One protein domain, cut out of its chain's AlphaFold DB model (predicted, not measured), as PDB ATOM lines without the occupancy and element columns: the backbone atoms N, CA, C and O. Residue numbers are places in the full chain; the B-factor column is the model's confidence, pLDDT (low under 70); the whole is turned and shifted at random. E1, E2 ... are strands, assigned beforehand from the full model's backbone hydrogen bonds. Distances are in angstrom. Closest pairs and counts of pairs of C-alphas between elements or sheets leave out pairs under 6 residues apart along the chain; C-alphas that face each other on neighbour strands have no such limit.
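What this domain is: This is residues 42 to 93 of the 118 residues of an uncharacterized protein of Gulbenkiania indica (UniProt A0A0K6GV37). With little regular structure, this is a narrow rod-like ribbon, the long strand E2 pairing along one part with E1 and along the next with E3. The unnamed residues 42 to 59 make a long loop that leaves E1's side at residues 45 to 46 and folds back into E1. The printed part has 52 residues, 19 of them in three strands, E1, E2, E3, an all-strand antiparallel sheet in that order; it is loose, with a radius of gyration of the C-alphas of 12.7 A and spans of 40 by 20 by 18 A.

How they stand to each other: E2, residues 71 to 80, forms hairpins with E1, residues 60 to 64, and E3, residues 87 to 90, a meander of successive antiparallel neighbours. N 62 and O 74 are 2.8 A apart; N 79 and O 88, 2.8 A. E1 and E3 are apart.

Where its parts are: E1 begins at C-alpha 60 (1.352, -24.926, 25.515) and spans 13.1 A, E2 26.4 A, and E3 9.2 A, ending at C-alpha 90 (4.718, -15.611, 21.078).

The domain as a whole: The farthest C-alphas, Lys 68 and Cys 84, are 40.9 A apart. The printed part has no cut; both links are short. Residue 93 is under pLDDT 70.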
ATOM      1  N   TYR A  42      19.048 -26.141  28.575       77.00
ATOM      2  CA  TYR A  42      20.189 -25.931  29.477       77.00
ATOM      3  C   TYR A  42      19.864 -25.091  30.731       77.00
ATOM      4  O   TYR A  42      20.682 -25.027  31.640       77.00
ATOM      5  N   GLN A  43      18.691 -24.452  30.782       81.62
ATOM      6  CA  GLN A  43      18.203 -23.643  31.903       81.62
ATOM      7  C   GLN A  43      17.132 -24.369  32.737       81.62
ATOM      8  O   GLN A  43      16.458 -23.724  33.531       81.62
ATOM      9  N   GLY A  44      16.905 -25.667  32.512       84.44
ATOM     10  CA  GLY A  44      15.905 -26.430  33.266       84.44
ATOM     11  C   GLY A  44      14.455 -26.185  32.826       84.44
ATOM     12  O   GLY A  44      13.522 -26.568  33.534       84.44
ATOM     13  N   PHE A  45      14.223 -25.577  31.654       88.50
ATOM     14  CA  PHE A  45      12.875 -25.380  31.116       88.50
ATOM     15  C   PHE A  45      12.511 -26.426  30.060       88.50
ATOM     16  O   PHE A  45      13.186 -26.569  29.041       88.50
ATOM     17  N   LEU A  46      11.382 -27.105  30.248       90.19
ATOM     18  CA  LEU A  46      10.690 -27.858  29.206       90.19
ATOM     19  C   LEU A  46       9.872 -26.890  28.354       90.19
ATOM     20  O   LEU A  46       8.741 -26.541  28.700       90.19
ATOM     21  N   GLU A  47      10.456 -26.455  27.244       89.38
ATOM     22  CA  GLU A  47       9.775 -25.636  26.246       89.38
ATOM     23  C   GLU A  47       9.247 -26.519  25.108       89.38
ATOM     24  O   GLU A  47      10.003 -27.317  24.549       89.38
ATOM     25  N   PRO A  48       7.955 -26.419  24.756       87.88
ATOM     26  CA  PRO A  48       7.404 -27.193  23.658       87.88
ATOM     27  C   PRO A  48       7.983 -26.723  22.322       87.88
ATOM     28  O   PRO A  48       8.238 -25.535  22.104       87.88
ATOM     29  N   GLN A  49       8.146 -27.670  21.402       86.69
ATOM     30  CA  GLN A  49       8.594 -27.378  20.047       86.69
ATOM     31  C   GLN A  49       7.580 -26.474  19.334       86.69
ATOM     32  O   GLN A  49       6.365 -26.660  19.443       86.69
ATOM     33  N   ARG A  50       8.084 -25.519  18.544       86.62
ATOM     34  CA  ARG A  50       7.240 -24.699  17.669       86.62
ATOM     35  C   ARG A  50       6.457 -25.590  16.701       86.62
ATOM     36  O   ARG A  50       7.052 -26.410  16.009       86.62
ATOM     37  N   TRP A  51       5.139 -25.411  16.636       88.44
ATOM     38  CA  TRP A  51       4.257 -26.163  15.735       88.44
ATOM     39  C   TRP A  51       3.878 -25.345  14.489       88.44
ATOM     40  O   TRP A  51       4.060 -24.118  14.492       88.44
ATOM     41  N   PRO A  52       3.352 -25.991  13.426       90.62
ATOM     42  CA  PRO A  52       2.858 -25.294  12.242       90.62
ATOM     43  C   PRO A  52       1.891 -24.167  12.597       90.62
ATOM     44  O   PRO A  52       1.187 -24.237  13.602       90.62
ATOM     45  N   GLN A  53       1.875 -23.115  11.784       87.44
ATOM     46  CA  GLN A  53       1.025 -21.961  12.043       87.44
ATOM     47  C   GLN A  53      -0.450 -22.369  12.126       87.44
ATOM     48  O   GLN A  53      -0.979 -22.980  11.201       87.44
ATOM     49  N   ASP A  54      -1.089 -22.018  13.242       88.25
ATOM     50  CA  ASP A  54      -2.512 -22.242  13.488       88.25
ATOM     51  C   ASP A  54      -3.276 -20.911  13.570       88.25
ATOM     52  O   ASP A  54      -2.758 -19.837  13.251       88.25
ATOM     53  N   ASP A  55      -4.537 -20.973  13.986       88.56
ATOM     54  CA  ASP A  55      -5.412 -19.812  14.142       88.56
ATOM     55  C   ASP A  55      -5.007 -18.860  15.292       88.56
ATOM     56  O   ASP A  55      -5.549 -17.752  15.398       88.56
ATOM     57  N   GLY A  56      -4.030 -19.251  16.116       86.25
ATOM     58  CA  GLY A  56      -3.580 -18.552  17.313       86.25
ATOM     59  C   GLY A  56      -4.328 -18.943  18.591       86.25
ATOM     60  O   GLY A  56      -4.217 -18.225  19.597       86.25
ATOM     61  N   THR A  57      -5.101 -20.033  18.588       87.81
ATOM     62  CA  THR A  57      -5.853 -20.496  19.767       87.81
ATOM     63  C   THR A  57      -5.051 -21.443  20.656       87.81
ATOM     64  O   THR A  57      -5.148 -21.339  21.884       87.81
ATOM     65  N   ARG A  58      -4.212 -22.317  20.080       89.06
ATOM     66  CA  ARG A  58      -3.412 -23.289  20.842       89.06
ATOM     67  C   ARG A  58      -2.382 -22.593  21.728       89.06
ATOM     68  O   ARG A  58      -1.718 -21.630  21.333       89.06
ATOM     69  N   ARG A  59      -2.236 -23.115  22.947       89.12
ATOM     70  CA  ARG A  59      -1.238 -22.686  23.931       89.12
ATOM     71  C   ARG A  59      -0.652 -23.893  24.618       89.12
ATOM     72  O   ARG A  59      -1.403 -24.734  25.107       89.12
ATOM     73  N   GLU A  60       0.663 -23.902  24.743       90.44
ATOM     74  CA  GLU A  60       1.352 -24.926  25.515       90.44
ATOM     75  C   GLU A  60       2.196 -24.294  26.621       90.44
ATOM     76  O   GLU A  60       2.768 -23.218  26.413       90.44
ATOM     77  N   PRO A  61       2.199 -24.889  27.828       91.19
ATOM     78  CA  PRO A  61       2.983 -24.389  28.943       91.19
ATOM     79  C   PRO A  61       4.470 -24.675  28.725       91.19
ATOM     80  O   PRO A  61       4.844 -25.743  28.253       91.19
ATOM     81  N   VAL A  62       5.307 -23.739  29.155       90.19
ATOM     82  CA  VAL A  62       6.721 -23.983  29.428       90.19
ATOM     83  C   VAL A  62       6.833 -24.316  30.902       90.19
ATOM     84  O   VAL A  62       6.368 -23.542  31.750       90.19
ATOM     85  N   LEU A  63       7.409 -25.475  31.198       91.94
ATOM     86  CA  LEU A  63       7.545 -25.967  32.563       91.94
ATOM     87  C   LEU A  63       8.971 -25.752  33.047       91.94
ATOM     88  O   LEU A  63       9.916 -26.065  32.339       91.94
ATOM     89  N   ASP A  64       9.114 -25.250  34.258       90.12
ATOM     90  CA  ASP A  64      10.366 -25.234  35.003       90.12
ATOM     91  C   ASP A  64      10.460 -26.533  35.798       90.12
ATOM     92  O   ASP A  64       9.606 -26.803  36.653       90.12
ATOM     93  N   THR A  65      11.450 -27.354  35.452       89.56
ATOM     94  CA  THR A  65      11.675 -28.670  36.058       89.56
ATOM     95  C   THR A  65      12.615 -28.645  37.255       89.56
ATOM     96  O   THR A  65      12.726 -29.663  37.939       89.56
ATOM     97  N   ASP A  66      13.266 -27.513  37.526       87.88
ATOM     98  CA  ASP A  66      14.144 -27.367  38.690       87.88
ATOM     99  C   ASP A  66      13.312 -27.280  39.976       87.88
ATOM    100  O   ASP A  66      13.718 -27.753  41.041       87.88
ATOM    101  N   HIS A  67      12.086 -26.762  39.865       82.69
ATOM    102  CA  HIS A  67      11.087 -26.841  40.923       82.69
ATOM    103  C   HIS A  67      10.378 -28.204  40.968       82.69
ATOM    104  O   HIS A  67       9.993 -28.777  39.950       82.69
ATOM    105  N   LYS A  68      10.146 -28.711  42.188       88.94
ATOM    106  CA  LYS A  68       9.383 -29.941  42.455       88.94
ATOM    107  C   LYS A  68       8.184 -29.621  43.363       88.94
ATOM    108  O   LYS A  68       8.409 -29.262  44.518       88.94
ATOM    109  N   PRO A  69       6.930 -29.748  42.882       86.69
ATOM    110  CA  PRO A  69       6.541 -30.163  41.531       86.69
ATOM    111  C   PRO A  69       6.884 -29.107  40.455       86.69
ATOM    112  O   PRO A  69       6.954 -27.920  40.787       86.69
ATOM    113  N   PRO A  70       7.064 -29.514  39.181       89.06
ATOM    114  CA  PRO A  70       7.331 -28.587  38.084       89.06
ATOM    115  C   PRO A  70       6.268 -27.497  37.978       89.06
ATOM    116  O   PRO A  70       5.066 -27.772  38.066       89.06
ATOM    117  N   ARG A  71       6.704 -26.255  37.759       90.69
ATOM    118  CA  ARG A  71       5.810 -25.088  37.679       90.69
ATOM    119  C   ARG A  71       5.688 -24.583  36.252       90.69
ATOM    120  O   ARG A  71       6.643 -24.618  35.483       90.69
ATOM    121  N   VAL A  72       4.523 -24.048  35.903       90.94
ATOM    122  CA  VAL A  72       4.350 -23.339  34.632       90.94
ATOM    123  C   VAL A  72       4.944 -21.942  34.770       90.94
ATOM    124  O   VAL A  72       4.451 -21.152  35.571       90.94
ATOM    125  N   VAL A  73       5.968 -21.624  33.978       89.88
ATOM    126  CA  VAL A  73       6.594 -20.288  33.985       89.88
ATOM    127  C   VAL A  73       6.006 -19.360  32.929       89.88
ATOM    128  O   VAL A  73       5.870 -18.162  33.159       89.88
ATOM    129  N   ARG A  74       5.608 -19.907  31.779       89.12
ATOM    130  CA  ARG A  74       4.978 -19.156  30.688       89.12
ATOM    131  C   ARG A  74       4.167 -20.080  29.793       89.12
ATOM    132  O   ARG A  74       4.200 -21.296  29.943       89.12
ATOM    133  N   TYR A  75       3.446 -19.488  28.853       89.00
ATOM    134  CA  TYR A  75       2.818 -20.204  27.751       89.00
ATOM    135  C   TYR A  75       3.421 -19.708  26.446       89.00
ATOM    136  O   TYR A  75       3.751 -18.528  26.342       89.00
ATOM    137  N   VAL A  76       3.522 -20.587  25.457       89.94
ATOM    138  CA  VAL A  76       3.946 -20.230  24.101       89.94
ATOM    139  C   VAL A  76       2.870 -20.595  23.085       89.94
ATOM    140  O   VAL A  76       1.949 -21.363  23.382       89.94
ATOM    141  N   GLY A  77       2.937 -19.983  21.905       90.44
ATOM    142  CA  GLY A  77       2.083 -20.315  20.764       90.44
ATOM    143  C   GLY A  77       1.891 -19.154  19.791       90.44
ATOM    144  O   GLY A  77       2.330 -18.029  20.041       90.44
ATOM    145  N   TRP A  78       1.163 -19.383  18.702       89.00
ATOM    146  CA  TRP A  78       0.884 -18.352  17.698       89.00
ATOM    147  C   TRP A  78      -0.064 -17.264  18.213       89.00
ATOM    148  O   TRP A  78      -0.958 -17.521  19.017       89.00
ATOM    149  N   ARG A  79       0.136 -16.012  17.803       86.69
ATOM    150  CA  ARG A  79      -0.635 -14.839  18.236       86.69
ATOM    151  C   ARG A  79      -0.844 -13.863  17.096       86.69
ATOM    152  O   ARG A  79       0.054 -13.689  16.291       86.69
ATOM    153  N   ARG A  80      -1.995 -13.189  17.064       86.06
ATOM    154  CA  ARG A  80      -2.252 -12.094  16.120       86.06
ATOM    155  C   ARG A  80      -1.785 -10.772  16.712       86.06
ATOM    156  O   ARG A  80      -2.074 -10.484  17.875       86.06
ATOM    157  N   CYS A  81      -1.074  -9.981  15.919       84.25
ATOM    158  CA  CYS A  81      -0.800  -8.587  16.244       84.25
ATOM    159  C   CYS A  81      -2.118  -7.811  16.339       84.25
ATOM    160  O   CYS A  81      -2.970  -7.939  15.464       84.25
ATOM    161  N   MET A  82      -2.277  -6.986  17.373       82.62
ATOM    162  CA  MET A  82      -3.489  -6.171  17.537       82.62
ATOM    163  C   MET A  82      -3.557  -4.975  16.581       82.62
ATOM    164  O   MET A  82      -4.632  -4.422  16.392       82.62
ATOM    165  N   CYS A  83      -2.435  -4.589  15.971       81.81
ATOM    166  CA  CYS A  83      -2.391  -3.502  14.995       81.81
ATOM    167  C   CYS A  83      -2.654  -4.015  13.568       81.81
ATOM    168  O   CYS A  83      -3.575  -3.544  12.913       81.81
ATOM    169  N   CYS A  84      -1.901  -5.015  13.094       82.12
ATOM    170  CA  CYS A  84      -1.985  -5.473  11.698       82.12
ATOM    171  C   CYS A  84      -2.588  -6.874  11.500       82.12
ATOM    172  O   CYS A  84      -2.650  -7.361  10.375       82.12
ATOM    173  N   GLY A  85      -2.974  -7.574  12.572       84.12
ATOM    174  CA  GLY A  85      -3.601  -8.902  12.500       84.12
ATOM    175  C   GLY A  85      -2.672 -10.068  12.137       84.12
ATOM    176  O   GLY A  85      -3.080 -11.222  12.269       84.12
ATOM    177  N   VAL A  86      -1.426  -9.803  11.726       84.38
ATOM    178  CA  VAL A  86      -0.454 -10.833  11.316       84.38
ATOM    179  C   VAL A  86      -0.140 -11.787  12.471       84.38
ATOM    180  O   VAL A  86       0.037 -11.360  13.616       84.38
ATOM    181  N   LEU A  87      -0.071 -13.083  12.156       85.12
ATOM    182  CA  LEU A  87       0.307 -14.130  13.100       85.12
ATOM    183  C   LEU A  87       1.821 -14.128  13.345       85.12
ATOM    184  O   LEU A  87       2.612 -14.091  12.410       85.12
ATOM    185  N   PHE A  88       2.217 -14.216  14.610       84.62
ATOM    186  CA  PHE A  88       3.603 -14.344  15.052       84.62
ATOM    187  C   PHE A  88       3.701 -15.372  16.181       84.62
ATOM    188  O   PHE A  88       2.730 -15.623  16.898       84.62
ATOM    189  N   TRP A  89       4.874 -15.970  16.370       86.88
ATOM    190  CA  TRP A  89       5.100 -16.879  17.494       86.88
ATOM    191  C   TRP A  89       5.413 -16.099  18.767       86.88
ATOM    192  O   TRP A  89       6.413 -15.383  18.845       86.88
ATOM    193  N   SER A  90       4.547 -16.229  19.768       85.12
ATOM    194  CA  SER A  90       4.718 -15.611  21.078       85.12
ATOM    195  C   SER A  90       5.419 -16.593  22.013       85.12
ATOM    196  O   SER A  90       4.885 -17.656  22.328       85.12
ATOM    197  N   GLN A  91       6.623 -16.214  22.447       83.19
ATOM    198  CA  GLN A  91       7.369 -16.886  23.517       83.19
ATOM    199  C   GLN A  91       6.976 -16.377  24.912       83.19
ATOM    200  O   GLN A  91       7.390 -16.941  25.916       83.19
ATOM    201  N   ASP A  92       6.203 -15.299  24.992       70.69
ATOM    202  CA  ASP A  92       5.741 -14.725  26.249       70.69
ATOM    203  C   ASP A  92       4.363 -14.090  26.036       70.69
ATOM    204  O   ASP A  92       4.203 -13.119  25.289       70.69
ATOM    205  N   VAL A  93       3.350 -14.698  26.657       58.94
ATOM    206  CA  VAL A  93       1.936 -14.332  26.504       58.94
ATOM    207  C   VAL A  93       1.556 -13.139  27.379       58.94
ATOM    208  O   VAL A  93       0.491 -12.562  27.164       58.94
TER     209      VAL A  93